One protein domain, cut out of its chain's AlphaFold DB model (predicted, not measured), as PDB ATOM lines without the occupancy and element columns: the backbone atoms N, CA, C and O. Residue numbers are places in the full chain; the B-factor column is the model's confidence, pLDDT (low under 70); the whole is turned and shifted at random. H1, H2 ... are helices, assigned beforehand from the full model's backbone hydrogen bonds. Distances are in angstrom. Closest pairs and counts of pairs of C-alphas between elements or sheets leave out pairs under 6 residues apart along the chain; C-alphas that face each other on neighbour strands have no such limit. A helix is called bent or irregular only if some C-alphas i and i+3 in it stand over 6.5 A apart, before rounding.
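Overview. This is residues 2 to 196 of the 227 residues of the protein "DUF1524 domain-containing protein" of Helicobacter pylori (UniProt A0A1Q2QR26). Four helices, H5 to H8, make an up-and-down bundle in the middle, with H3 crossing H5 toward one end and H9 packed on the far end of H6. H1 packs on H5, while H4 packs on the side of H6 and H11 on H4; the turn at residues 27 to 35 sticks out, and the unnamed tail, residues 181 to 196, folds back past H11. The printed part has 195 residues with eleven named helices, H1 to H11 in chain order, and no named strand: all helix. It is compact, with a radius of gyration of the C-alphas of 17.9 A, yet elongated, spanning 58 by 34 by 34 A.

Arrangement. Start at H6, residues 83 to 102, a hub with H5, residues 68 to 78; each touches four helices. In their hairpin, the closest C-alphas are Ser 76 and Ile 86, 6.7 A apart, at a shallow tilt of 10 degrees, opposite ways. H7, residues 107 to 122, touches H5 at Ile 118 and Ile 72, closest C-alphas 5.5 A apart, the same way. H8, residues 127 to 140, forms a hairpin with H7, closest C-alphas Ile 117 and Ile 130, 6.0 A; H6 and H7 are near each other. H3, residues 33 to 52, touches H5 with residues 42 to 50 alone, only just about perpendicular at 72 degrees, closest C-alphas Ala 46 and Cys 74, 5.3 A. H1, residues 2 to 9, touches H5 at Trp 4 and Ala 71, closest C-alphas 5.2 A, and only just touches H2, residues 18 to 29, with 3 pairs of C-alphas within 8 A. On H6, look at Lys 90 and Tyr 57, closest C-alphas 5.9 A, for H4, residues 56 to 61, and at Gln 99 and Phe 147, 5.6 A, for H9, residues 143 to 151. H11, residues 169 to 180, touches H4 at Tyr 178 and Arg 56, closest C-alphas 6.3 A, and with residue 169 alone only just touches H10, residues 156 to 161, with 3 pairs within 8 A. Every O i to N i+4 pair is within hydrogen-bond range except in H7, with 10 of 12.

Along the chain. Find C-alpha 83 at (31.544, 21.741, 242.099); H6 runs 28.5 A to C-alpha 102 at (29.812, 15.839, 269.937). H3 spans 28.8 A, H7 21.8 A and H8 20.1 A. H7 is irregular: C-alphas 109 and 112 are 7.3 A apart.

Size, cuts and confidence. The C-alphas farthest apart, Thr 32 and Asp 154, are 59.0 A apart. The printed part has no cut, and no link is long. Look for pLDDT under 70 at residues 14 to 15 and 162 to 166.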
ATOM      1  N   PHE A   2      18.946   2.150 248.245       78.88
ATOM      2  CA  PHE A   2      17.494   2.402 248.138       78.88
ATOM      3  C   PHE A   2      16.883   3.277 249.247       78.88
ATOM      4  O   PHE A   2      16.065   4.145 248.966       78.88
ATOM      5  N   SER A   3      17.321   3.123 250.499       82.19
ATOM      6  CA  SER A   3      16.858   3.973 251.608       82.19
ATOM      7  C   SER A   3      17.195   5.458 251.402       82.19
ATOM      8  O   SER A   3      16.408   6.322 251.774       82.19
ATOM      9  N   TRP A   4      18.342   5.756 250.781       87.00
ATOM     10  CA  TRP A   4      18.793   7.122 250.484       87.00
ATOM     11  C   TRP A   4      18.029   7.711 249.306       87.00
ATOM     12  O   TRP A   4      17.624   8.867 249.372       87.00
ATOM     13  N   TYR A   5      17.756   6.894 248.284       89.38
ATOM     14  CA  TYR A   5      16.893   7.290 247.174       89.38
ATOM     15  C   TYR A   5      15.495   7.675 247.667       89.38
ATOM     16  O   TYR A   5      14.975   8.715 247.283       89.38
ATOM     17  N   LEU A   6      14.914   6.902 248.590       87.06
ATOM     18  CA  LEU A   6      13.607   7.222 249.177       87.06
ATOM     19  C   LEU A   6      13.612   8.507 250.002       87.06
ATOM     20  O   LEU A   6      12.633   9.252 249.982       87.06
ATOM     21  N   ILE A   7      14.698   8.762 250.734       89.25
ATOM     22  CA  ILE A   7      14.889  10.024 251.453       89.25
ATOM     23  C   ILE A   7      14.966  11.194 250.465       89.25
ATOM     24  O   ILE A   7      14.322  12.205 250.697       89.25
ATOM     25  N   TYR A   8      15.695  11.057 249.358       92.19
ATOM     26  CA  TYR A   8      15.758  12.083 248.313       92.19
ATOM     27  C   TYR A   8      14.398  12.318 247.627       92.19
ATOM     28  O   TYR A   8      13.952  13.459 247.452       92.19
ATOM     29  N   LEU A   9      13.719  11.231 247.257       88.88
ATOM     30  CA  LEU A   9      12.446  11.269 246.543       88.88
ATOM     31  C   LEU A   9      11.361  11.933 247.397       88.88
ATOM     32  O   LEU A   9      10.684  12.848 246.925       88.88
ATOM     33  N   HIS A  10      11.261  11.525 248.665       86.56
ATOM     34  CA  HIS A  10      10.279  12.025 249.622       86.56
ATOM     35  C   HIS A  10      10.929  12.262 251.000       86.56
ATOM     36  O   HIS A  10      10.907  11.368 251.865       86.56
ATOM     37  N   PRO A  11      11.525  13.453 251.205       86.25
ATOM     38  CA  PRO A  11      12.289  13.800 252.400       86.25
ATOM     39  C   PRO A  11      11.355  14.093 253.576       86.25
ATOM     40  O   PRO A  11      11.064  15.228 253.928       86.25
ATOM     41  N   VAL A  12      10.866  13.030 254.210       84.44
ATOM     42  CA  VAL A  12      10.046  13.112 255.422       84.44
ATOM     43  C   VAL A  12      10.609  12.222 256.517       84.44
ATOM     44  O   VAL A  12      11.131  11.134 256.260       84.44
ATOM     45  N   THR A  13      10.432  12.643 257.766       79.25
ATOM     46  CA  THR A  13      10.893  11.920 258.960       79.25
ATOM     47  C   THR A  13       9.899  10.858 259.449       79.25
ATOM     48  O   THR A  13       9.870  10.549 260.638       79.25
ATOM     49  N   SER A  14       9.040  10.330 258.567       67.69
ATOM     50  CA  SER A  14       7.895   9.491 258.949       67.69
ATOM     51  C   SER A  14       8.305   8.242 259.734       67.69
ATOM     52  O   SER A  14       9.264   7.571 259.359       67.69
ATOM     53  N   GLY A  15       7.497   7.860 260.729       65.25
ATOM     54  CA  GLY A  15       7.600   6.558 261.403       65.25
ATOM     55  C   GLY A  15       7.130   5.366 260.558       65.25
ATOM     56  O   GLY A  15       7.280   4.230 260.995       65.25
ATOM     57  N   LYS A  16       6.576   5.621 259.362       73.69
ATOM     58  CA  LYS A  16       6.197   4.587 258.394       73.69
ATOM     59  C   LYS A  16       7.403   3.745 257.995       73.69
ATOM     60  O   LYS A  16       8.513   4.269 257.828       73.69
ATOM     61  N   ASN A  17       7.171   2.451 257.809       74.31
ATOM     62  CA  ASN A  17       8.212   1.548 257.337       74.31
ATOM     63  C   ASN A  17       8.540   1.817 255.850       74.31
ATOM     64  O   ASN A  17       7.901   2.623 255.170       74.31
ATOM     65  N   MET A  18       9.605   1.192 255.350       72.88
ATOM     66  CA  MET A  18      10.107   1.465 253.999       72.88
ATOM     67  C   MET A  18       9.132   1.038 252.897       72.88
ATOM     68  O   MET A  18       9.050   1.718 251.877       72.88
ATOM     69  N   GLU A  19       8.397  -0.052 253.113       75.62
ATOM     70  CA  GLU A  19       7.433  -0.603 252.157       75.62
ATOM     71  C   GLU A  19       6.233   0.330 251.994       75.62
ATOM     72  O   GLU A  19       5.887   0.692 250.874       75.62
ATOM     73  N   GLU A  20       5.674   0.819 253.102       78.50
ATOM     74  CA  GLU A  20       4.579   1.796 253.097       78.50
ATOM     75  C   GLU A  20       4.983   3.092 252.395       78.50
ATOM     76  O   GLU A  20       4.230   3.641 251.597       78.50
ATOM     77  N   ARG A  21       6.202   3.580 252.655       77.94
ATOM     78  CA  ARG A  21       6.719   4.775 251.976       77.94
ATOM     79  C   ARG A  21       6.855   4.554 250.474       77.94
ATOM     80  O   ARG A  21       6.573   5.473 249.717       77.94
ATOM     81  N   LEU A  22       7.314   3.376 250.052       76.69
ATOM     82  CA  LEU A  22       7.421   3.024 248.636       76.69
ATOM     83  C   LEU A  22       6.042   2.968 247.980       76.69
ATOM     84  O   LEU A  22       5.858   3.599 246.943       76.69
ATOM     85  N   ALA A  23       5.083   2.277 248.598       78.44
ATOM     86  CA  ALA A  23       3.712   2.177 248.105       78.44
ATOM     87  C   ALA A  23       3.068   3.565 247.949       78.44
ATOM     88  O   ALA A  23       2.620   3.906 246.856       78.44
ATOM     89  N   ASP A  24       3.163   4.414 248.982       80.12
ATOM     90  CA  ASP A  24       2.686   5.801 248.934       80.12
ATOM     91  C   ASP A  24       3.312   6.581 247.760       80.12
ATOM     92  O   ASP A  24       2.653   7.413 247.142       80.12
ATOM     93  N   GLN A  25       4.601   6.362 247.455       76.25
ATOM     94  CA  GLN A  25       5.260   7.034 246.327       76.25
ATOM     95  C   GLN A  25       4.782   6.511 244.975       76.25
ATOM     96  O   GLN A  25       4.592   7.321 244.068       76.25
ATOM     97  N   PHE A  26       4.585   5.200 244.827       76.50
ATOM     98  CA  PHE A  26       4.039   4.631 243.595       76.50
ATOM     99  C   PHE A  26       2.637   5.176 243.313       76.50
ATOM    100  O   PHE A  26       2.368   5.598 242.189       76.50
ATOM    101  N   GLU A  27       1.790   5.261 244.340       78.94
ATOM    102  CA  GLU A  27       0.440   5.822 244.225       78.94
ATOM    103  C   GLU A  27       0.456   7.329 243.932       78.94
ATOM    104  O   GLU A  27      -0.268   7.800 243.056       78.94
ATOM    105  N   ARG A  28       1.305   8.106 244.621       75.94
ATOM    106  CA  ARG A  28       1.349   9.575 244.477       75.94
ATOM    107  C   ARG A  28       1.981  10.055 243.182       75.94
ATOM    108  O   ARG A  28       1.533  11.054 242.628       75.94
ATOM    109  N   LEU A  29       3.071   9.424 242.751       71.88
ATOM    110  CA  LEU A  29       3.823   9.894 241.589       71.88
ATOM    111  C   LEU A  29       3.101   9.579 240.282       71.88
ATOM    112  O   LEU A  29       3.374  10.253 239.295       71.88
ATOM    113  N   ASN A  30       2.217   8.571 240.279       77.00
ATOM    114  CA  ASN A  30       1.499   8.096 239.097       77.00
ATOM    115  C   ASN A  30       2.420   7.967 237.861       77.00
ATOM    116  O   ASN A  30       2.060   8.335 236.745       77.00
ATOM    117  N   LYS A  31       3.658   7.514 238.094       79.00
ATOM    118  CA  LYS A  31       4.698   7.346 237.076       79.00
ATOM    119  C   LYS A  31       4.650   5.940 236.514       79.00
ATOM    120  O   LYS A  31       4.345   4.982 237.227       79.00
ATOM    121  N   THR A  32       5.041   5.795 235.257       84.56
ATOM    122  CA  THR A  32       5.253   4.470 234.675       84.56
ATOM    123  C   THR A  32       6.421   3.756 235.378       84.56
ATOM    124  O   THR A  32       7.360   4.412 235.850       84.56
ATOM    125  N   PRO A  33       6.438   2.409 235.413       83.81
ATOM    126  CA  PRO A  33       7.568   1.654 235.958       83.81
ATOM    127  C   PRO A  33       8.921   2.049 235.341       83.81
ATOM    128  O   PRO A  33       9.938   2.078 236.034       83.81
ATOM    129  N   LEU A  34       8.927   2.411 234.053       86.69
ATOM    130  CA  LEU A  34      10.127   2.838 233.335       86.69
ATOM    131  C   LEU A  34      10.667   4.184 233.842       86.69
ATOM    132  O   LEU A  34      11.872   4.329 234.037       86.69
ATOM    133  N   GLU A  35       9.801   5.169 234.078       86.19
ATOM    134  CA  GLU A  35      10.207   6.466 234.640       86.19
ATOM    135  C   GLU A  35      10.733   6.330 236.068       86.19
ATOM    136  O   GLU A  35      11.673   7.027 236.454       86.19
ATOM    137  N   TYR A  36      10.155   5.416 236.848       83.50
ATOM    138  CA  TYR A  36      10.659   5.111 238.181       83.50
ATOM    139  C   TYR A  36      12.065   4.505 238.125       83.50
ATOM    140  O   TYR A  36      12.955   4.956 238.848       83.50
ATOM    141  N   LEU A  37      12.278   3.524 237.243       87.38
ATOM    142  CA  LEU A  37      13.574   2.867 237.075       87.38
ATOM    143  C   LEU A  37      14.657   3.858 236.632       87.38
ATOM    144  O   LEU A  37      15.739   3.860 237.211       87.38
ATOM    145  N   LYS A  38      14.329   4.777 235.713       90.31
ATOM    146  CA  LYS A  38      15.219   5.891 235.346       90.31
ATOM    147  C   LYS A  38      15.577   6.774 236.542       90.31
ATOM    148  O   LYS A  38      16.723   7.176 236.690       90.31
ATOM    149  N   GLY A  39      14.617   7.071 237.422       90.00
ATOM    150  CA  GLY A  39      14.879   7.839 238.644       90.00
ATOM    151  C   GLY A  39      15.876   7.152 239.582       90.00
ATOM    152  O   GLY A  39      16.777   7.804 240.110       90.00
ATOM    153  N   VAL A  40      15.747   5.831 239.751       91.81
ATOM    154  CA  VAL A  40      16.693   5.016 240.531       91.81
ATOM    155  C   VAL A  40      18.073   5.009 239.876       91.81
ATOM    156  O   VAL A  40      19.070   5.163 240.576       91.81
ATOM    157  N   GLU A  41      18.132   4.853 238.554       94.56
ATOM    158  CA  GLU A  41      19.374   4.850 237.778       94.56
ATOM    159  C   GLU A  41      20.131   6.177 237.915       94.56
ATOM    160  O   GLU A  41      21.303   6.176 238.290       94.56
ATOM    161  N   TYR A  42      19.459   7.316 237.725       95.12
ATOM    162  CA  TYR A  42      20.085   8.629 237.914       95.12
ATOM    163  C   TYR A  42      20.611   8.817 239.335       95.12
ATOM    164  O   TYR A  42      21.740   9.269 239.525       95.12
ATOM    165  N   PHE A  43      19.824   8.436 240.344       95.69
ATOM    166  CA  PHE A  43      20.276   8.524 241.727       95.69
ATOM    167  C   PHE A  43      21.474   7.614 242.002       95.69
ATOM    168  O   PHE A  43      22.382   8.006 242.731       95.69
ATOM    169  N   TYR A  44      21.489   6.407 241.436       95.50
ATOM    170  CA  TYR A  44      22.614   5.491 241.565       95.50
ATOM    171  C   TYR A  44      23.893   6.083 240.967       95.50
ATOM    172  O   TYR A  44      24.924   6.046 241.633       95.50
ATOM    173  N   ASN A  45      23.819   6.700 239.787       96.44
ATOM    174  CA  ASN A  45      24.973   7.348 239.158       96.44
ATOM    175  C   ASN A  45      25.518   8.492 240.025       96.44
ATOM    176  O   ASN A  45      26.697   8.486 240.370       96.44
ATOM    177  N   ALA A  46      24.646   9.385 240.505       96.88
ATOM    178  CA  ALA A  46      25.045  10.442 241.440       96.88
ATOM    179  C   ALA A  46      25.625   9.873 242.749       96.88
ATOM    180  O   ALA A  46      26.532  10.440 243.352       96.88
ATOM    181  N   TYR A  47      25.104   8.742 243.225       95.25
ATOM    182  CA  TYR A  47      25.633   8.062 244.403       95.25
ATOM    183  C   TYR A  47      27.032   7.478 244.171       95.25
ATOM    184  O   TYR A  47      27.863   7.549 245.077       95.25
ATOM    185  N   CYS A  48      27.309   6.932 242.986       94.75
ATOM    186  CA  CYS A  48      28.647   6.477 242.608       94.75
ATOM    187  C   CYS A  48      29.647   7.639 242.621       94.75
ATOM    188  O   CYS A  48      30.683   7.515 243.267       94.75
ATOM    189  N   GLU A  49      29.292   8.796 242.055       95.00
ATOM    190  CA  GLU A  49      30.134  10.004 242.098       95.00
ATOM    191  C   GLU A  49      30.465  10.433 243.540       95.00
ATOM    192  O   GLU A  49      31.620  10.710 243.882       95.00
ATOM    193  N   VAL A  50      29.473  10.408 244.441       94.12
ATOM    194  CA  VAL A  50      29.685  10.698 245.872       94.12
ATOM    195  C   VAL A  50      30.649   9.701 246.526       94.12
ATOM    196  O   VAL A  50      31.416  10.088 247.406       94.12
ATOM    197  N   LEU A  51      30.619   8.422 246.140       90.94
ATOM    198  CA  LEU A  51      31.524   7.402 246.684       90.94
ATOM    199  C   LEU A  51      32.946   7.497 246.124       90.94
ATOM    200  O   LEU A  51      33.897   7.179 246.837       90.94
ATOM    201  N   GLU A  52      33.085   7.912 244.871       91.00
ATOM    202  CA  GLU A  52      34.374   8.083 244.192       91.00
ATOM    203  C   GLU A  52      35.101   9.358 244.629       91.00
ATOM    204  O   GLU A  52      36.310   9.485 244.434       91.00
ATOM    205  N   THR A  53      34.392  10.282 245.276       89.50
ATOM    206  CA  THR A  53      34.961  11.520 245.798       89.50
ATOM    207  C   THR A  53      35.987  11.231 246.909       89.50
ATOM    208  O   THR A  53      35.653  10.752 247.997       89.50
ATOM    209  N   GLN A  54      37.255  11.562 246.645       85.38
ATOM    210  CA  GLN A  54      38.383  11.388 247.569       85.38
ATOM    211  C   GLN A  54      38.941  12.738 248.026       85.38
ATOM    212  O   GLN A  54      39.978  13.202 247.556       85.38
ATOM    213  N   ASP A  55      38.230  13.375 248.951       90.94
ATOM    214  CA  ASP A  55      38.702  14.559 249.666       90.94
ATOM    215  C   ASP A  55      38.484  14.413 251.180       90.94
ATOM    216  O   ASP A  55      37.742  13.543 251.654       90.94
ATOM    217  N   ARG A  56      39.125  15.302 251.948       92.56
ATOM    218  CA  ARG A  56      39.076  15.303 253.416       92.56
ATOM    219  C   ARG A  56      37.651  15.358 253.975       92.56
ATOM    220  O   ARG A  56      37.347  14.641 254.927       92.56
ATOM    221  N   TYR A  57      36.758  16.157 253.396       94.25
ATOM    222  CA  TYR A  57      35.379  16.282 253.859       94.25
ATOM    223  C   TYR A  57      34.566  15.031 253.535       94.25
ATOM    224  O   TYR A  57      33.845  14.541 254.405       94.25
ATOM    225  N   ALA A  58      34.721  14.457 252.339       93.06
ATOM    226  CA  ALA A  58      34.085  13.183 251.991       93.06
ATOM    227  C   ALA A  58      34.526  12.059 252.945       93.06
ATOM    228  O   ALA A  58      33.701  11.292 253.453       93.06
ATOM    229  N   HIS A  59      35.820  11.999 253.273       93.00
ATOM    230  CA  HIS A  59      36.343  11.060 254.265       93.00
ATOM    231  C   HIS A  59      35.751  11.302 255.655       93.00
ATOM    232  O   HIS A  59      35.309  10.342 256.290       93.00
ATOM    233  N   LEU A  60      35.655  12.554 256.107       93.88
ATOM    234  CA  LEU A  60      35.062  12.900 257.403       93.88
ATOM    235  C   LEU A  60      33.581  12.535 257.506       93.88
ATOM    236  O   LEU A  60      33.153  12.015 258.539       93.88
ATOM    237  N   LEU A  61      32.809  12.761 256.443       93.94
ATOM    238  CA  LEU A  61      31.408  12.348 256.371       93.94
ATOM    239  C   LEU A  61      31.269  10.820 256.391       93.94
ATOM    240  O   LEU A  61      30.335  10.296 256.994       93.94
ATOM    241  N   SER A  62      32.230  10.088 255.814       91.31
ATOM    242  CA  SER A  62      32.212   8.618 255.775       91.31
ATOM    243  C   SER A  62      32.312   7.935 257.145       91.31
ATOM    244  O   SER A  62      32.003   6.747 257.242       91.31
ATOM    245  N   TYR A  63      32.755   8.646 258.188       89.81
ATOM    246  CA  TYR A  63      32.811   8.122 259.560       89.81
ATOM    247  C   TYR A  63      31.485   8.254 260.313       89.81
ATOM    248  O   TYR A  63      31.329   7.665 261.382       89.81
ATOM    249  N   LEU A  64      30.532   9.020 259.780       88.81
ATOM    250  CA  LEU A  64      29.212   9.164 260.378       88.81
ATOM    251  C   LEU A  64      28.409   7.876 260.161       88.81
ATOM    252  O   LEU A  64      28.285   7.386 259.041       88.81
ATOM    253  N   GLU A  65      27.813   7.344 261.230       81.31
ATOM    254  CA  GLU A  65      26.914   6.182 261.125       81.31
ATOM    255  C   GLU A  65      25.628   6.514 260.347       81.31
ATOM    256  O   GLU A  65      25.014   5.659 259.701       81.31
ATOM    257  N   ASP A  66      25.213   7.776 260.427       76.94
ATOM    258  CA  ASP A  66      24.067   8.315 259.717       76.94
ATOM    259  C   ASP A  66      24.459   8.782 258.315       76.94
ATOM    260  O   ASP A  66      25.536   9.322 258.094       76.94
ATOM    261  N   ASN A  67      23.552   8.592 257.367       79.12
ATOM    262  CA  ASN A  67      23.833   8.640 255.940       79.12
ATOM    263  C   ASN A  67      22.889   9.580 255.176       79.12
ATOM    264  O   ASN A  67      22.876   9.548 253.945       79.12
ATOM    265  N   TYR A  68      22.133  10.445 255.867       91.50
ATOM    266  CA  TYR A  68      21.402  11.545 255.215       91.50
ATOM    267  C   TYR A  68      22.323  12.412 254.343       91.50
ATOM    268  O   TYR A  68      21.898  12.860 253.281       91.50
ATOM    269  N   TRP A  69      23.591  12.587 254.732       94.38
ATOM    270  CA  TRP A  69      24.576  13.334 253.949       94.38
ATOM    271  C   TRP A  69      24.755  12.775 252.530       94.38
ATOM    272  O   TRP A  69      24.929  13.554 251.603       94.38
ATOM    273  N   ARG A  70      24.625  11.454 252.317       94.19
ATOM    274  CA  ARG A  70      24.674  10.855 250.969       94.19
ATOM    275  C   ARG A  70      23.505  11.327 250.120       94.19
ATOM    276  O   ARG A  70      23.710  11.746 248.992       94.19
ATOM    277  N   ALA A  71      22.293  11.299 250.676       95.56
ATOM    278  CA  ALA A  71      21.104  11.775 249.974       95.56
ATOM    279  C   ALA A  71      21.187  13.281 249.673       95.56
ATOM    280  O   ALA A  71      20.803  13.699 248.586       95.56
ATOM    281  N   ILE A  72      21.732  14.074 250.602       97.56
ATOM    282  CA  ILE A  72      21.976  15.511 250.416       97.56
ATOM    283  C   ILE A  72      22.975  15.756 249.271       97.56
ATOM    284  O   ILE A  72      22.685  16.541 248.373       97.56
ATOM    285  N   LEU A  73      24.122  15.067 249.257       97.38
ATOM    286  CA  LEU A  73      25.118  15.239 248.193       97.38
ATOM    287  C   LEU A  73      24.596  14.748 246.836       97.38
ATOM    288  O   LEU A  73      24.715  15.472 245.851       97.38
ATOM    289  N   CYS A  74      23.916  13.597 246.787       97.19
ATOM    290  CA  CYS A  74      23.229  13.139 245.577       97.19
ATOM    291  C   CYS A  74      22.214  14.176 245.074       97.19
ATOM    292  O   CYS A  74      22.169  14.441 243.879       97.19
ATOM    293  N   ALA A  75      21.427  14.792 245.964       97.88
ATOM    294  CA  ALA A  75      20.480  15.839 245.582       97.88
ATOM    295  C   ALA A  75      21.192  17.055 244.970       97.88
ATOM    296  O   ALA A  75      20.711  17.604 243.987       97.88
ATOM    297  N   SER A  76      22.348  17.458 245.506       98.12
ATOM    298  CA  SER A  76      23.117  18.571 244.937       98.12
ATOM    299  C   SER A  76      23.634  18.275 243.523       98.12
ATOM    300  O   SER A  76      23.532  19.138 242.655       98.12
ATOM    301  N   ILE A  77      24.090  17.043 243.264       97.50
ATOM    302  CA  ILE A  77      24.539  16.594 241.935       97.50
ATOM    303  C   ILE A  77      23.355  16.543 240.962       97.50
ATOM    304  O   ILE A  77      23.395  17.154 239.901       97.50
ATOM    305  N   LEU A  78      22.260  15.883 241.355       97.69
ATOM    306  CA  LEU A  78      21.063  15.710 240.518       97.69
ATOM    307  C   LEU A  78      20.347  17.022 240.171       97.69
ATOM    308  O   LEU A  78      19.535  17.045 239.251       97.69
ATOM    309  N   HIS A  79      20.604  18.091 240.927       97.50
ATOM    310  CA  HIS A  79      20.024  19.415 240.709       97.50
ATOM    311  C   HIS A  79      21.046  20.445 240.204       97.50
ATOM    312  O   HIS A  79      20.805  21.651 240.317       97.50
ATOM    313  N   ASP A  80      22.143  19.973 239.606       96.94
ATOM    314  CA  ASP A  80      23.118  20.763 238.847       96.94
ATOM    315  C   ASP A  80      23.850  21.835 239.674       96.94
ATOM    316  O   ASP A  80      24.151  22.930 239.185       96.94
ATOM    317  N   TYR A  81      24.134  21.566 240.952       98.06
ATOM    318  CA  TYR A  81      24.987  22.464 241.732       98.06
ATOM    319  C   TYR A  81      26.428  22.384 241.218       98.06
ATOM    320  O   TYR A  81      26.957  21.306 240.971       98.06
ATOM    321  N   SER A  82      27.083  23.540 241.083       97.19
ATOM    322  CA  SER A  82      28.491  23.604 240.683       97.19
ATOM    323  C   SER A  82      29.398  22.914 241.702       97.19
ATOM    324  O   SER A  82      29.121  22.945 242.901       97.19
ATOM    325  N   GLU A  83      30.539  22.395 241.246       95.44
ATOM    326  CA  GLU A  83      31.544  21.741 242.099       95.44
ATOM    327  C   GLU A  83      31.901  22.590 243.331       95.44
ATOM    328  O   GLU A  83      31.827  22.112 244.457       95.44
ATOM    329  N   SER A  84      32.132  23.896 243.157       95.69
ATOM    330  CA  SER A  84      32.413  24.820 244.269       95.69
ATOM    331  C   SER A  84      31.301  24.900 245.324       95.69
ATOM    332  O   SER A  84      31.577  25.068 246.512       95.69
ATOM    333  N   LYS A  85      30.034  24.770 244.914       97.50
ATOM    334  CA  LYS A  85      28.890  24.761 245.834       97.50
ATOM    335  C   LYS A  85      28.775  23.415 246.543       97.50
ATOM    336  O   LYS A  85      28.411  23.392 247.715       97.50
ATOM    337  N   ILE A  86      29.100  22.321 245.857       96.88
ATOM    338  CA  ILE A  86      29.154  20.979 246.448       96.88
ATOM    339  C   ILE A  86      30.280  20.906 247.490       96.88
ATOM    340  O   ILE A  86      30.058  20.382 248.581       96.88
ATOM    341  N   GLU A  87      31.449  21.494 247.222       95.50
ATOM    342  CA  GLU A  87      32.532  21.626 248.211       95.50
ATOM    343  C   GLU A  87      32.085  22.420 249.444       95.50
ATOM    344  O   GLU A  87      32.200  21.935 250.573       95.50
ATOM    345  N   ALA A  88      31.481  23.597 249.242       97.19
ATOM    346  CA  ALA A  88      30.949  24.407 250.341       97.19
ATOM    347  C   ALA A  88      29.878  23.653 251.152       97.19
ATOM    348  O   ALA A  88      29.823  23.753 252.381       97.19
ATOM    349  N   LEU A  89      29.042  22.858 250.477       98.12
ATOM    350  CA  LEU A  89      28.048  22.006 251.118       98.12
ATOM    351  C   LEU A  89      28.711  20.907 251.957       98.12
ATOM    352  O   LEU A  89      28.317  20.715 253.104       98.12
ATOM    353  N   LYS A  90      29.739  20.216 251.450       96.62
ATOM    354  CA  LYS A  90      30.487  19.207 252.223       96.62
ATOM    355  C   LYS A  90      31.111  19.808 253.480       96.62
ATOM    356  O   LYS A  90      30.965  19.234 254.562       96.62
ATOM    357  N   GLU A  91      31.735  20.978 253.366       96.44
ATOM    358  CA  GLU A  91      32.294  21.699 254.512       96.44
ATOM    359  C   GLU A  91      31.212  22.038 255.550       96.44
ATOM    360  O   GLU A  91      31.387  21.780 256.748       96.44
ATOM    361  N   LEU A  92      30.070  22.570 255.100       98.12
ATOM    362  CA  LEU A  92      28.925  22.870 255.960       98.12
ATOM    363  C   LEU A  92      28.419  21.617 256.679       98.12
ATOM    364  O   LEU A  92      28.183  21.659 257.889       98.12
ATOM    365  N   LEU A  93      28.269  20.501 255.960       97.38
ATOM    366  CA  LEU A  93      27.793  19.242 256.526       97.38
ATOM    367  C   LEU A  93      28.774  18.694 257.565       97.38
ATOM    368  O   LEU A  93      28.332  18.318 258.648       97.38
ATOM    369  N   VAL A  94      30.086  18.702 257.312       96.00
ATOM    370  CA  VAL A  94      31.078  18.274 258.316       96.00
ATOM    371  C   VAL A  94      30.945  19.107 259.590       96.00
ATOM    372  O   VAL A  94      30.795  18.538 260.673       96.00
ATOM    373  N   LYS A  95      30.900  20.443 259.477       95.88
ATOM    374  CA  LYS A  95      30.709  21.337 260.634       95.88
ATOM    375  C   LYS A  95      29.402  21.054 261.370       95.88
ATOM    376  O   LYS A  95      29.374  21.082 262.598       95.88
ATOM    377  N   PHE A  96      28.324  20.809 260.635       96.38
ATOM    378  CA  PHE A  96      27.008  20.522 261.191       96.38
ATOM    379  C   PHE A  96      26.989  19.190 261.952       96.38
ATOM    380  O   PHE A  96      26.696  19.170 263.148       96.38
ATOM    381  N   TYR A  97      27.333  18.090 261.282       95.31
ATOM    382  CA  TYR A  97      27.245  16.747 261.853       95.31
ATOM    383  C   TYR A  97      28.209  16.543 263.017       95.31
ATOM    384  O   TYR A  97      27.827  15.919 264.003       95.31
ATOM    385  N   TYR A  98      29.436  17.066 262.942       94.25
ATOM    386  CA  TYR A  98      30.411  16.881 264.019       94.25
ATOM    387  C   TYR A  98      30.019  17.670 265.269       94.25
ATOM    388  O   TYR A  98      30.100  17.133 266.372       94.25
ATOM    389  N   GLN A  99      29.517  18.901 265.114       95.00
ATOM    390  CA  GLN A  99      28.986  19.651 266.254       95.00
ATOM    391  C   GLN A  99      27.781  18.941 266.886       95.00
ATOM    392  O   GLN A  99      27.731  18.798 268.106       95.00
ATOM    393  N   ASP A 100      26.841  18.461 266.067       94.12
ATOM    394  CA  ASP A 100      25.656  17.725 266.522       94.12
ATOM    395  C   ASP A 100      26.021  16.430 267.267       94.12
ATOM    396  O   ASP A 100      25.497  16.141 268.349       94.12
ATOM    397  N   TRP A 101      26.976  15.675 266.716       91.44
ATOM    398  CA  TRP A 101      27.431  14.406 267.272       91.44
ATOM    399  C   TRP A 101      28.145  14.583 268.613       91.44
ATOM    400  O   TRP A 101      27.803  13.910 269.587       91.44
ATOM    401  N   VAL A 102      29.083  15.528 268.697       91.25
ATOM    402  CA  VAL A 102      29.812  15.839 269.937       91.25
ATOM    403  C   VAL A 102      28.871  16.408 271.002       91.25
ATOM    404  O   VAL A 102      28.985  16.054 272.175       91.25
ATOM    405  N   ALA A 103      27.874  17.208 270.606       91.88
ATOM    406  CA  ALA A 103      26.813  17.684 271.498       91.88
ATOM    407  C   ALA A 103      25.872  16.564 271.999       91.88
ATOM    408  O   ALA A 103      24.971  16.832 272.798       91.88
ATOM    409  N   GLY A 104      26.063  15.314 271.556       88.69
ATOM    410  CA  GLY A 104      25.318  14.143 272.019       88.69
ATOM    411  C   GLY A 104      23.901  14.043 271.457       88.69
ATOM    412  O   GLY A 104      23.054  13.374 272.051       88.69
ATOM    413  N   LYS A 105      23.607  14.719 270.342       90.12
ATOM    414  CA  LYS A 105      22.303  14.610 269.680       90.12
ATOM    415  C   LYS A 105      22.205  13.339 268.844       90.12
ATOM    416  O   LYS A 105      23.192  12.723 268.447       90.12
ATOM    417  N   THR A 106      20.965  12.932 268.588       86.44
ATOM    418  CA  THR A 106      20.665  11.709 267.839       86.44
ATOM    419  C   THR A 106      20.325  12.021 266.388       86.44
ATOM    420  O   THR A 106      19.853  13.112 266.063       86.44
ATOM    421  N   LYS A 107      20.447  11.009 265.520       85.06
ATOM    422  CA  LYS A 107      19.984  11.074 264.124       85.06
ATOM    423  C   LYS A 107      18.545  11.584 263.988       85.06
ATOM    424  O   LYS A 107      18.247  12.358 263.087       85.06
ATOM    425  N   THR A 108      17.664  11.190 264.908       85.81
ATOM    426  CA  THR A 108      16.246  11.566 264.889       85.81
ATOM    427  C   THR A 108      16.059  13.057 265.144       85.81
ATOM    428  O   THR A 108      15.140  13.660 264.610       85.81
ATOM    429  N   THR A 109      16.943  13.677 265.927       89.62
ATOM    430  CA  THR A 109      16.857  15.108 266.227       89.62
ATOM    431  C   THR A 109      17.163  15.955 264.992       89.62
ATOM    432  O   THR A 109      16.516  16.974 264.786       89.62
ATOM    433  N   ARG A 110      18.129  15.542 264.164       92.56
ATOM    434  CA  ARG A 110      18.560  16.282 262.961       92.56
ATOM    435  C   ARG A 110      17.878  15.852 261.660       92.56
ATOM    436  O   ARG A 110      18.063  16.515 260.640       92.56
ATOM    437  N   SER A 111      17.117  14.757 261.658       92.31
ATOM    438  CA  SER A 111      16.537  14.176 260.437       92.31
ATOM    439  C   SER A 111      15.643  15.163 259.684       92.31
ATOM    440  O   SER A 111      15.732  15.241 258.461       92.31
ATOM    441  N   GLN A 112      14.846  15.969 260.396       93.25
ATOM    442  CA  GLN A 112      13.990  16.979 259.767       93.25
ATOM    443  C   GLN A 112      14.816  18.074 259.092       93.25
ATOM    444  O   GLN A 112      14.520  18.463 257.971       93.25
ATOM    445  N   THR A 113      15.889  18.537 259.734       96.75
ATOM    446  CA  THR A 113      16.812  19.506 259.129       96.75
ATOM    447  C   THR A 113      17.464  18.933 257.875       96.75
ATOM    448  O   THR A 113      17.542  19.627 256.870       96.75
ATOM    449  N   CYS A 114      17.859  17.657 257.892       96.50
ATOM    450  CA  CYS A 114      18.392  16.985 256.706       96.50
ATOM    451  C   CYS A 114      17.360  16.920 255.570       96.50
ATOM    452  O   CYS A 114      17.711  17.163 254.419       96.50
ATOM    453  N   CYS A 115      16.093  16.638 255.888       95.44
ATOM    454  CA  CYS A 115      15.000  16.658 254.916       95.44
ATOM    455  C   CYS A 115      14.805  18.057 254.312       95.44
ATOM    456  O   CYS A 115      14.790  18.199 253.095       95.44
ATOM    457  N   ASN A 116      14.786  19.095 255.153       97.69
ATOM    458  CA  ASN A 116      14.651  20.482 254.705       97.69
ATOM    459  C   ASN A 116      15.810  20.917 253.787       97.69
ATOM    460  O   ASN A 116      15.592  21.681 252.851       97.69
ATOM    461  N   ILE A 117      17.039  20.443 254.038       98.38
ATOM    462  CA  ILE A 117      18.190  20.688 253.152       98.38
ATOM    463  C   ILE A 117      17.959  20.038 251.783       98.38
ATOM    464  O   ILE A 117      18.214  20.671 250.762       98.38
ATOM    465  N   ILE A 118      17.466  18.795 251.746       97.94
ATOM    466  CA  ILE A 118      17.156  18.095 250.490       97.94
ATOM    467  C   ILE A 118      16.078  18.847 249.707       97.94
ATOM    468  O   ILE A 118      16.249  19.057 248.509       97.94
ATOM    469  N   ASP A 119      15.004  19.289 250.363       97.56
ATOM    470  CA  ASP A 119      13.958  20.082 249.708       97.56
ATOM    471  C   ASP A 119      14.508  21.400 249.156       97.56
ATOM    472  O   ASP A 119      14.279  21.723 247.992       97.56
ATOM    473  N   ALA A 120      15.324  22.117 249.934       98.38
ATOM    474  CA  ALA A 120      15.970  23.343 249.474       98.38
ATOM    475  C   ALA A 120      16.875  23.111 248.251       98.38
ATOM    476  O   ALA A 120      16.869  23.912 247.313       98.38
ATOM    477  N   LEU A 121      17.616  21.997 248.227       98.50
ATOM    478  CA  LEU A 121      18.429  21.612 247.073       98.50
ATOM    479  C   LEU A 121      17.563  21.365 245.835       98.50
ATOM    480  O   LEU A 121      17.875  21.891 244.765       98.50
ATOM    481  N   LYS A 122      16.452  20.637 245.993       96.94
ATOM    482  CA  LYS A 122      15.500  20.329 244.913       96.94
ATOM    483  C   LYS A 122      14.837  21.584 244.345       96.94
ATOM    484  O   LYS A 122      14.632  21.674 243.137       96.94
ATOM    485  N   GLU A 123      14.570  22.565 245.203       97.75
ATOM    486  CA  GLU A 123      14.071  23.902 244.851       97.75
ATOM    487  C   GLU A 123      15.148  24.817 244.235       97.75
ATOM    488  O   GLU A 123      14.856  25.964 243.905       97.75
ATOM    489  N   LYS A 124      16.387  24.331 244.062       97.44
ATOM    490  CA  LYS A 124      17.536  25.086 243.528       97.44
ATOM    491  C   LYS A 124      17.853  26.364 244.324       97.44
ATOM    492  O   LYS A 124      18.299  27.362 243.754       97.44
ATOM    493  N   LYS A 125      17.638  26.333 245.645       98.12
ATOM    494  CA  LYS A 125      18.006  27.431 246.554       98.12
ATOM    495  C   LYS A 125      19.516  27.681 246.572       98.12
ATOM    496  O   LYS A 125      20.323  26.849 246.168       98.12
ATOM    497  N   ASN A 126      19.939  28.860 247.012       95.75
ATOM    498  CA  ASN A 126      21.372  29.140 247.091       95.75
ATOM    499  C   ASN A 126      21.992  28.471 248.340       95.75
ATOM    500  O   ASN A 126      21.294  27.974 249.224       95.75
ATOM    501  N   ILE A 127      23.327  28.446 248.416       96.00
ATOM    502  CA  ILE A 127      24.031  27.850 249.561       96.00
ATOM    503  C   ILE A 127      23.755  28.624 250.865       96.00
ATOM    504  O   ILE A 127      23.702  28.002 251.925       96.00
ATOM    505  N   ASP A 128      23.507  29.934 250.818       96.88
ATOM    506  CA  ASP A 128      23.210  30.744 252.008       96.88
ATOM    507  C   ASP A 128      21.863  30.378 252.652       96.88
ATOM    508  O   ASP A 128      21.739  30.364 253.884       96.88
ATOM    509  N   ASP A 129      20.871  29.994 251.848       98.00
ATOM    510  CA  ASP A 129      19.593  29.461 252.326       98.00
ATOM    511  C   ASP A 129      19.813  28.145 253.088       98.00
ATOM    512  O   ASP A 129      19.273  27.938 254.179       98.00
ATOM    513  N   ILE A 130      20.671  27.268 252.557       98.38
ATOM    514  CA  ILE A 130      21.030  25.991 253.194       98.38
ATOM    515  C   ILE A 130      21.800  26.234 254.497       98.38
ATOM    516  O   ILE A 130      21.503  25.618 255.525       98.38
ATOM    517  N   ILE A 131      22.749  27.173 254.491       98.38
ATOM    518  CA  ILE A 131      23.462  27.617 255.695       98.38
ATOM    519  C   ILE A 131      22.464  28.115 256.746       98.38
ATOM    520  O   ILE A 131      22.609  27.799 257.927       98.38
ATOM    521  N   SER A 132      21.439  28.860 256.337       98.44
ATOM    522  CA  SER A 132      20.409  29.382 257.239       98.44
ATOM    523  C   SER A 132      19.581  28.265 257.876       98.44
ATOM    524  O   SER A 132      19.342  28.305 259.085       98.44
ATOM    525  N   ILE A 133      19.221  27.223 257.117       98.31
ATOM    526  CA  ILE A 133      18.549  26.021 257.644       98.31
ATOM    527  C   ILE A 133      19.402  25.349 258.733       98.31
ATOM    528  O   ILE A 133      18.894  25.010 259.807       98.31
ATOM    529  N   VAL A 134      20.707  25.185 258.487       98.19
ATOM    530  CA  VAL A 134      21.643  24.598 259.461       98.19
ATOM    531  C   VAL A 134      21.788  25.491 260.697       98.19
ATOM    532  O   VAL A 134      21.700  24.991 261.817       98.19
ATOM    533  N   LYS A 135      21.959  26.807 260.526       97.81
ATOM    534  CA  LYS A 135      22.081  27.765 261.639       97.81
ATOM    535  C   LYS A 135      20.862  27.734 262.554       97.81
ATOM    536  O   LYS A 135      21.018  27.562 263.759       97.81
ATOM    537  N   GLN A 136      19.653  27.782 261.987       97.94
ATOM    538  CA  GLN A 136      18.414  27.685 262.765       97.94
ATOM    539  C   GLN A 136      18.372  26.417 263.625       97.94
ATOM    540  O   GLN A 136      17.943  26.462 264.778       97.94
ATOM    541  N   TYR A 137      18.837  25.284 263.090       97.31
ATOM    542  CA  TYR A 137      18.938  24.047 263.860       97.31
ATOM    543  C   TYR A 137      19.959  24.148 264.998       97.31
ATOM    544  O   TYR A 137      19.645  23.765 266.131       97.31
ATOM    545  N   LEU A 138      21.168  24.633 264.701       96.88
ATOM    546  CA  LEU A 138      22.251  24.750 265.678       96.88
ATOM    547  C   LEU A 138      21.843  25.657 266.845       96.88
ATOM    548  O   LEU A 138      22.022  25.269 268.003       96.88
ATOM    549  N   ASP A 139      21.227  26.801 266.547       96.62
ATOM    550  CA  ASP A 139      20.790  27.789 267.535       96.62
ATOM    551  C   ASP A 139      19.636  27.253 268.387       96.62
ATOM    552  O   ASP A 139      19.729  27.216 269.618       96.62
ATOM    553  N   LYS A 140      18.576  26.741 267.745       96.25
ATOM    554  CA  LYS A 140      17.393  26.193 268.433       96.25
ATOM    555  C   LYS A 140      17.760  25.102 269.436       96.25
ATOM    556  O   LYS A 140      17.145  25.001 270.496       96.25
ATOM    557  N   ASN A 141      18.746  24.271 269.104       94.56
ATOM    558  CA  ASN A 141      19.142  23.127 269.923       94.56
ATOM    559  C   ASN A 141      20.369  23.396 270.811       94.56
ATOM    560  O   ASN A 141      20.842  22.462 271.470       94.56
ATOM    561  N   LYS A 142      20.872  24.643 270.836       95.62
ATOM    562  CA  LYS A 142      22.084  25.068 271.562       95.62
ATOM    563  C   LYS A 142      23.300  24.186 271.254       95.62
ATOM    564  O   LYS A 142      24.107  23.885 272.132       95.62
ATOM    565  N   ILE A 143      23.423  23.738 270.004       95.81
ATOM    566  CA  ILE A 143      24.433  22.751 269.602       95.81
ATOM    567  C   ILE A 143      25.836  23.310 269.792       95.81
ATOM    568  O   ILE A 143      26.659  22.665 270.428       95.81
ATOM    569  N   THR A 144      26.105  24.521 269.305       93.12
ATOM    570  CA  THR A 144      27.443  25.125 269.389       93.12
ATOM    571  C   THR A 144      27.879  25.382 270.833       93.12
ATOM    572  O   THR A 144      29.059  25.240 271.148       93.12
ATOM    573  N   GLN A 145      26.945  25.713 271.732       94.38
ATOM    574  CA  GLN A 145      27.238  25.827 273.161       94.38
ATOM    575  C   GLN A 145      27.620  24.459 273.745       94.38
ATOM    576  O   GLN A 145      28.720  24.310 274.273       94.38
ATOM    577  N   ASN A 146      26.758  23.453 273.575       93.62
ATOM    578  CA  ASN A 146      26.989  22.103 274.100       93.62
ATOM    579  C   ASN A 146      28.266  21.476 273.523       93.62
ATOM    580  O   ASN A 146      29.000  20.801 274.235       93.62
ATOM    581  N   PHE A 147      28.554  21.723 272.244       93.38
ATOM    582  CA  PHE A 147      29.792  21.324 271.581       93.38
ATOM    583  C   PHE A 147      31.023  21.852 272.327       93.38
ATOM    584  O   PHE A 147      31.914  21.082 272.675       93.38
ATOM    585  N   ARG A 148      31.052  23.157 272.630       92.06
ATOM    586  CA  ARG A 148      32.156  23.789 273.369       92.06
ATOM    587  C   ARG A 148      32.276  23.253 274.790       92.06
ATOM    588  O   ARG A 148      33.389  23.029 275.246       92.06
ATOM    589  N   GLU A 149      31.159  23.068 275.484       91.88
ATOM    590  CA  GLU A 149      31.145  22.511 276.842       91.88
ATOM    591  C   GLU A 149      31.688  21.080 276.858       91.88
ATOM    592  O   GLU A 149      32.513  20.747 277.703       91.88
ATOM    593  N   LYS A 150      31.297  20.255 275.881       89.19
ATOM    594  CA  LYS A 150      31.786  18.880 275.742       89.19
ATOM    595  C   LYS A 150      33.276  18.813 275.450       89.19
ATOM    596  O   LYS A 150      33.938  17.971 276.036       89.19
ATOM    597  N   LEU A 151      33.803  19.693 274.597       88.00
ATOM    598  CA  LEU A 151      35.238  19.746 274.293       88.00
ATOM    599  C   LEU A 151      36.107  20.259 275.452       88.00
ATOM    600  O   LEU A 151      37.311  20.035 275.434       88.00
ATOM    601  N   LYS A 152      35.513  20.936 276.440       88.31
ATOM    602  CA  LYS A 152      36.192  21.416 277.655       88.31
ATOM    603  C   LYS A 152      36.142  20.421 278.819       88.31
ATOM    604  O   LYS A 152      36.541  20.771 279.920       88.31
ATOM    605  N   ASP A 153      35.588  19.228 278.617       82.75
ATOM    606  CA  ASP A 153      35.562  18.197 279.652       82.75
ATOM    607  C   ASP A 153      36.988  17.673 279.870       82.75
ATOM    608  O   ASP A 153      37.552  17.029 278.986       82.75
ATOM    609  N   ASP A 154      37.563  17.937 281.043       73.44
ATOM    610  CA  ASP A 154      38.944  17.553 281.368       73.44
ATOM    611  C   ASP A 154      39.169  16.036 281.274       73.44
ATOM    612  O   ASP A 154      40.272  15.598 280.987       73.44
ATOM    613  N   HIS A 155      38.110  15.227 281.407       76.25
ATOM    614  CA  HIS A 155      38.168  13.766 281.287       76.25
ATOM    615  C   HIS A 155      37.593  13.241 279.965       76.25
ATOM    616  O   HIS A 155      37.215  12.067 279.862       76.25
ATOM    617  N   LEU A 156      37.485  14.100 278.946       79.44
ATOM    618  CA  LEU A 156      36.964  13.764 277.618       79.44
ATOM    619  C   LEU A 156      37.658  12.533 277.043       79.44
ATOM    620  O   LEU A 156      36.985  11.608 276.579       79.44
ATOM    621  N   TYR A 157      38.992  12.501 277.092       77.94
ATOM    622  CA  TYR A 157      39.747  11.398 276.511       77.94
ATOM    623  C   TYR A 157      39.400  10.084 277.211       77.94
ATOM    624  O   TYR A 157      38.957   9.151 276.552       77.94
ATOM    625  N   GLU A 158      39.482  10.009 278.538       75.94
ATOM    626  CA  GLU A 158      39.209   8.771 279.280       75.94
ATOM    627  C   GLU A 158      37.747   8.303 279.172       75.94
ATOM    628  O   GLU A 158      37.482   7.103 279.026       75.94
ATOM    629  N   LYS A 159      36.784   9.235 279.136       74.75
ATOM    630  CA  LYS A 159      35.357   8.925 278.920       74.75
ATOM    631  C   LYS A 159      35.090   8.318 277.541       74.75
ATOM    632  O   LYS A 159      34.214   7.460 277.413       74.75
ATOM    633  N   HIS A 160      35.839   8.736 276.520       73.62
ATOM    634  CA  HIS A 160      35.587   8.377 275.121       73.62
ATOM    635  C   HIS A 160      36.641   7.438 274.495       73.62
ATOM    636  O   HIS A 160      36.424   6.941 273.387       73.62
ATOM    637  N   LYS A 161      37.744   7.134 275.198       71.44
ATOM    638  CA  LYS A 161      38.822   6.209 274.784       71.44
ATOM    639  C   LYS A 161      38.333   4.770 274.682       71.44
ATOM    640  O   LYS A 161      38.770   4.026 273.804       71.44
ATOM    641  N   LYS A 162      37.417   4.362 275.570       64.12
ATOM    642  CA  LYS A 162      36.777   3.045 275.478       64.12
ATOM    643  C   LYS A 162      35.967   3.004 274.186       64.12
ATOM    644  O   LYS A 162      35.145   3.887 273.952       64.12
ATOM    645  N   SER A 163      36.223   1.979 273.370       56.53
ATOM    646  CA  SER A 163      35.647   1.739 272.038       56.53
ATOM    647  C   SER A 163      34.131   1.504 272.100       56.53
ATOM    648  O   SER A 163      33.628   0.416 271.828       56.53
ATOM    649  N   SER A 164      33.382   2.517 272.529       59.84
ATOM    650  CA  SER A 164      31.941   2.556 272.362       59.84
ATOM    651  C   SER A 164      31.677   2.863 270.895       59.84
ATOM    652  O   SER A 164      32.309   3.750 270.320       59.84
ATOM    653  N   LYS A 165      30.730   2.140 270.287       59.34
ATOM    654  CA  LYS A 165      30.269   2.401 268.913       59.34
ATOM    655  C   LYS A 165      29.901   3.878 268.680       59.34
ATOM    656  O   LYS A 165      30.011   4.366 267.569       59.34
ATOM    657  N   ASN A 166      29.579   4.609 269.749       61.66
ATOM    658  CA  ASN A 166      29.147   6.003 269.706       61.66
ATOM    659  C   ASN A 166      30.266   7.027 269.987       61.66
ATOM    660  O   ASN A 166      29.964   8.211 270.151       61.66
ATOM    661  N   SER A 167      31.532   6.608 270.108       77.12
ATOM    662  CA  SER A 167      32.627   7.529 270.425       77.12
ATOM    663  C   SER A 167      32.986   8.412 269.229       77.12
ATOM    664  O   SER A 167      33.501   7.940 268.217       77.12
ATOM    665  N   TRP A 168      32.769   9.715 269.383       86.31
ATOM    666  CA  TRP A 168      33.173  10.747 268.426       86.31
ATOM    667  C   TRP A 168      34.647  11.160 268.561       86.31
ATOM    668  O   TRP A 168      35.142  11.928 267.738       86.31
ATOM    669  N   LEU A 169      35.378  10.649 269.563       86.88
ATOM    670  CA  LEU A 169      36.755  11.062 269.854       86.88
ATOM    671  C   LEU A 169      37.712  10.768 268.693       86.88
ATOM    672  O   LEU A 169      38.418  11.659 268.237       86.88
ATOM    673  N   ARG A 170      37.717   9.528 268.188       86.81
ATOM    674  CA  ARG A 170      38.594   9.142 267.068       86.81
ATOM    675  C   ARG A 170      38.302   9.965 265.801       86.81
ATOM    676  O   ARG A 170      39.253  10.499 265.244       86.81
ATOM    677  N   PRO A 171      37.039  10.134 265.366       89.00
ATOM    678  CA  PRO A 171      36.713  11.013 264.242       89.00
ATOM    679  C   PRO A 171      37.138  12.470 264.433       89.00
ATOM    680  O   PRO A 171      37.593  13.081 263.475       89.00
ATOM    681  N   ILE A 172      37.039  13.027 265.644       90.31
ATOM    682  CA  ILE A 172      37.536  14.384 265.926       90.31
ATOM    683  C   ILE A 172      39.063  14.455 265.808       90.31
ATOM    684  O   ILE A 172      39.578  15.401 265.224       90.31
ATOM    685  N   LEU A 173      39.793  13.454 266.303       90.31
ATOM    686  CA  LEU A 173      41.251  13.399 266.142       90.31
ATOM    687  C   LEU A 173      41.655  13.254 264.666       90.31
ATOM    688  O   LEU A 173      42.566  13.936 264.216       90.31
ATOM    689  N   ILE A 174      40.931  12.437 263.896       91.75
ATOM    690  CA  ILE A 174      41.117  12.315 262.441       91.75
ATOM    691  C   ILE A 174      40.813  13.641 261.730       91.75
ATOM    692  O   ILE A 174      41.512  14.005 260.790       91.75
ATOM    693  N   LEU A 175      39.792  14.377 262.179       93.44
ATOM    694  CA  LEU A 175      39.513  15.723 261.684       93.44
ATOM    695  C   LEU A 175      40.722  16.629 261.901       93.44
ATOM    696  O   LEU A 175      41.162  17.257 260.945       93.44
ATOM    697  N   VAL A 176      41.287  16.664 263.109       92.00
ATOM    698  CA  VAL A 176      42.498  17.452 263.386       92.00
ATOM    699  C   VAL A 176      43.640  17.039 262.456       92.00
ATOM    700  O   VAL A 176      44.208  17.906 261.801       92.00
ATOM    701  N   GLU A 177      43.913  15.741 262.316       92.12
ATOM    702  CA  GLU A 177      44.967  15.220 261.433       92.12
ATOM    703  C   GLU A 177      44.798  15.689 259.977       92.12
ATOM    704  O   GLU A 177      45.719  16.247 259.383       92.12
ATOM    705  N   TYR A 178      43.598  15.551 259.404       93.62
ATOM    706  CA  TYR A 178      43.344  15.992 258.029       93.62
ATOM    707  C   TYR A 178      43.516  17.496 257.825       93.62
ATOM    708  O   TYR A 178      43.869  17.913 256.724       93.62
ATOM    709  N   PHE A 179      43.238  18.315 258.840       90.62
ATOM    710  CA  PHE A 179      43.407  19.766 258.747       90.62
ATOM    711  C   PHE A 179      44.825  20.242 259.070       90.62
ATOM    712  O   PHE A 179      45.181  21.333 258.635       90.62
ATOM    713  N   MET A 180      45.622  19.439 259.774       90.06
ATOM    714  CA  MET A 180      47.052  19.685 259.996       90.06
ATOM    715  C   MET A 180      47.913  19.220 258.815       90.06
ATOM    716  O   MET A 180      49.026  19.706 258.645       90.06
ATOM    717  N   SER A 181      47.409  18.288 258.003       86.31
ATOM    718  CA  SER A 181      48.086  17.821 256.796       86.31
ATOM    719  C   SER A 181      48.030  18.850 255.660       86.31
ATOM    720  O   SER A 181      46.953  19.332 255.285       86.31
ATOM    721  N   ASP A 182      49.192  19.100 255.050       85.62
ATOM    722  CA  ASP A 182      49.334  19.903 253.829       85.62
ATOM    723  C   ASP A 182      48.775  19.196 252.578       85.62
ATOM    724  O   ASP A 182      48.629  19.823 251.528       85.62
ATOM    725  N   ASP A 183      48.439  17.900 252.661       86.69
ATOM    726  CA  ASP A 183      47.845  17.160 251.545       86.69
ATOM    727  C   ASP A 183      46.380  17.593 251.342       86.69
ATOM    728  O   ASP A 183      45.531  17.348 252.210       86.69
ATOM    729  N   PRO A 184      46.018  18.220 250.206       75.56
ATOM    730  CA  PRO A 184      44.639  18.625 249.950       75.56
ATOM    731  C   PRO A 184      43.682  17.427 249.816       75.56
ATOM    732  O   PRO A 184      42.490  17.572 250.102       75.56
ATOM    733  N   LYS A 185      44.183  16.246 249.427       84.00
ATOM    734  CA  LYS A 185      43.410  15.010 249.221       84.00
ATOM    735  C   LYS A 185      44.036  13.854 250.011       84.00
ATOM    736  O   LYS A 185      44.488  12.871 249.418       84.00
ATOM    737  N   PRO A 186      44.040  13.955 251.354       88.75
ATOM    738  CA  PRO A 186      44.690  12.965 252.191       88.75
ATOM    739  C   PRO A 186      44.003  11.614 252.017       88.75
ATOM    740  O   PRO A 186      42.779  11.531 251.901       88.75
ATOM    741  N   LYS A 187      44.783  10.533 252.049       91.12
ATOM    742  CA  LYS A 187      44.220   9.179 252.033       91.12
ATOM    743  C   LYS A 187      43.312   8.968 253.241       91.12
ATOM    744  O   LYS A 187      43.658   9.332 254.365       91.12
ATOM    745  N   ARG A 188      42.186   8.285 253.024       91.44
ATOM    746  CA  ARG A 188      41.268   7.915 254.105       91.44
ATOM    747  C   ARG A 188      41.971   7.086 255.182       91.44
ATOM    748  O   ARG A 188      42.366   5.945 254.941       91.44
ATOM    749  N   ILE A 189      42.013   7.616 256.399       90.81
ATOM    750  CA  ILE A 189      42.476   6.912 257.595       90.81
ATOM    751  C   ILE A 189      41.464   5.819 257.955       90.81
ATOM    752  O   ILE A 189      40.263   6.076 258.107       90.81
ATOM    753  N   GLN A 190      41.927   4.577 258.082       87.88
ATOM    754  CA  GLN A 190      41.068   3.461 258.471       87.88
ATOM    755  C   GLN A 190      40.868   3.449 259.990       87.88
ATOM    756  O   GLN A 190      41.826   3.449 260.754       87.88
ATOM    757  N   MET A 191      39.611   3.414 260.440       83.75
ATOM    758  CA  MET A 191      39.259   3.294 261.862       83.75
ATOM    759  C   MET A 191      39.275   1.832 262.321       83.75
ATOM    760  O   MET A 191      38.275   1.313 262.820       83.75
ATOM    761  N   ASP A 192      40.391   1.146 262.113       82.06
ATOM    762  CA  ASP A 192      40.554  -0.247 262.512       82.06
ATOM    763  C   ASP A 192      41.275  -0.373 263.872       82.06
ATOM    764  O   ASP A 192      41.395   0.578 264.657       82.06
ATOM    765  N   LYS A 193      41.696  -1.598 264.192       76.62
ATOM    766  CA  LYS A 193      42.456  -1.936 265.404       76.62
ATOM    767  C   LYS A 193      43.927  -1.503 265.353       76.62
ATOM    768  O   LYS A 193      44.566  -1.499 266.398       76.62
ATOM    769  N   ASN A 194      44.433  -1.151 264.173       81.62
ATOM    770  CA  ASN A 194      45.798  -0.684 263.947       81.62
ATOM    771  C   ASN A 194      45.898   0.845 264.043       81.62
ATOM    772  O   ASN A 194      47.000   1.384 264.072       81.62
ATOM    773  N   LEU A 195      44.764   1.557 264.098       83.44
ATOM    774  CA  LEU A 195      44.753   2.989 264.363       83.44
ATOM    775  C   LEU A 195      45.227   3.260 265.797       83.44
ATOM    776  O   LEU A 195      44.472   3.114 266.767       83.44
ATOM    777  N   HIS A 196      46.483   3.676 265.906       80.56
ATOM    778  CA  HIS A 196      47.094   4.120 267.147       80.56
ATOM    779  C   HIS A 196      46.906   5.629 267.312       80.56
ATOM    780  O   HIS A 196      47.104   6.397 266.377       80.56
TER     781      HIS A 196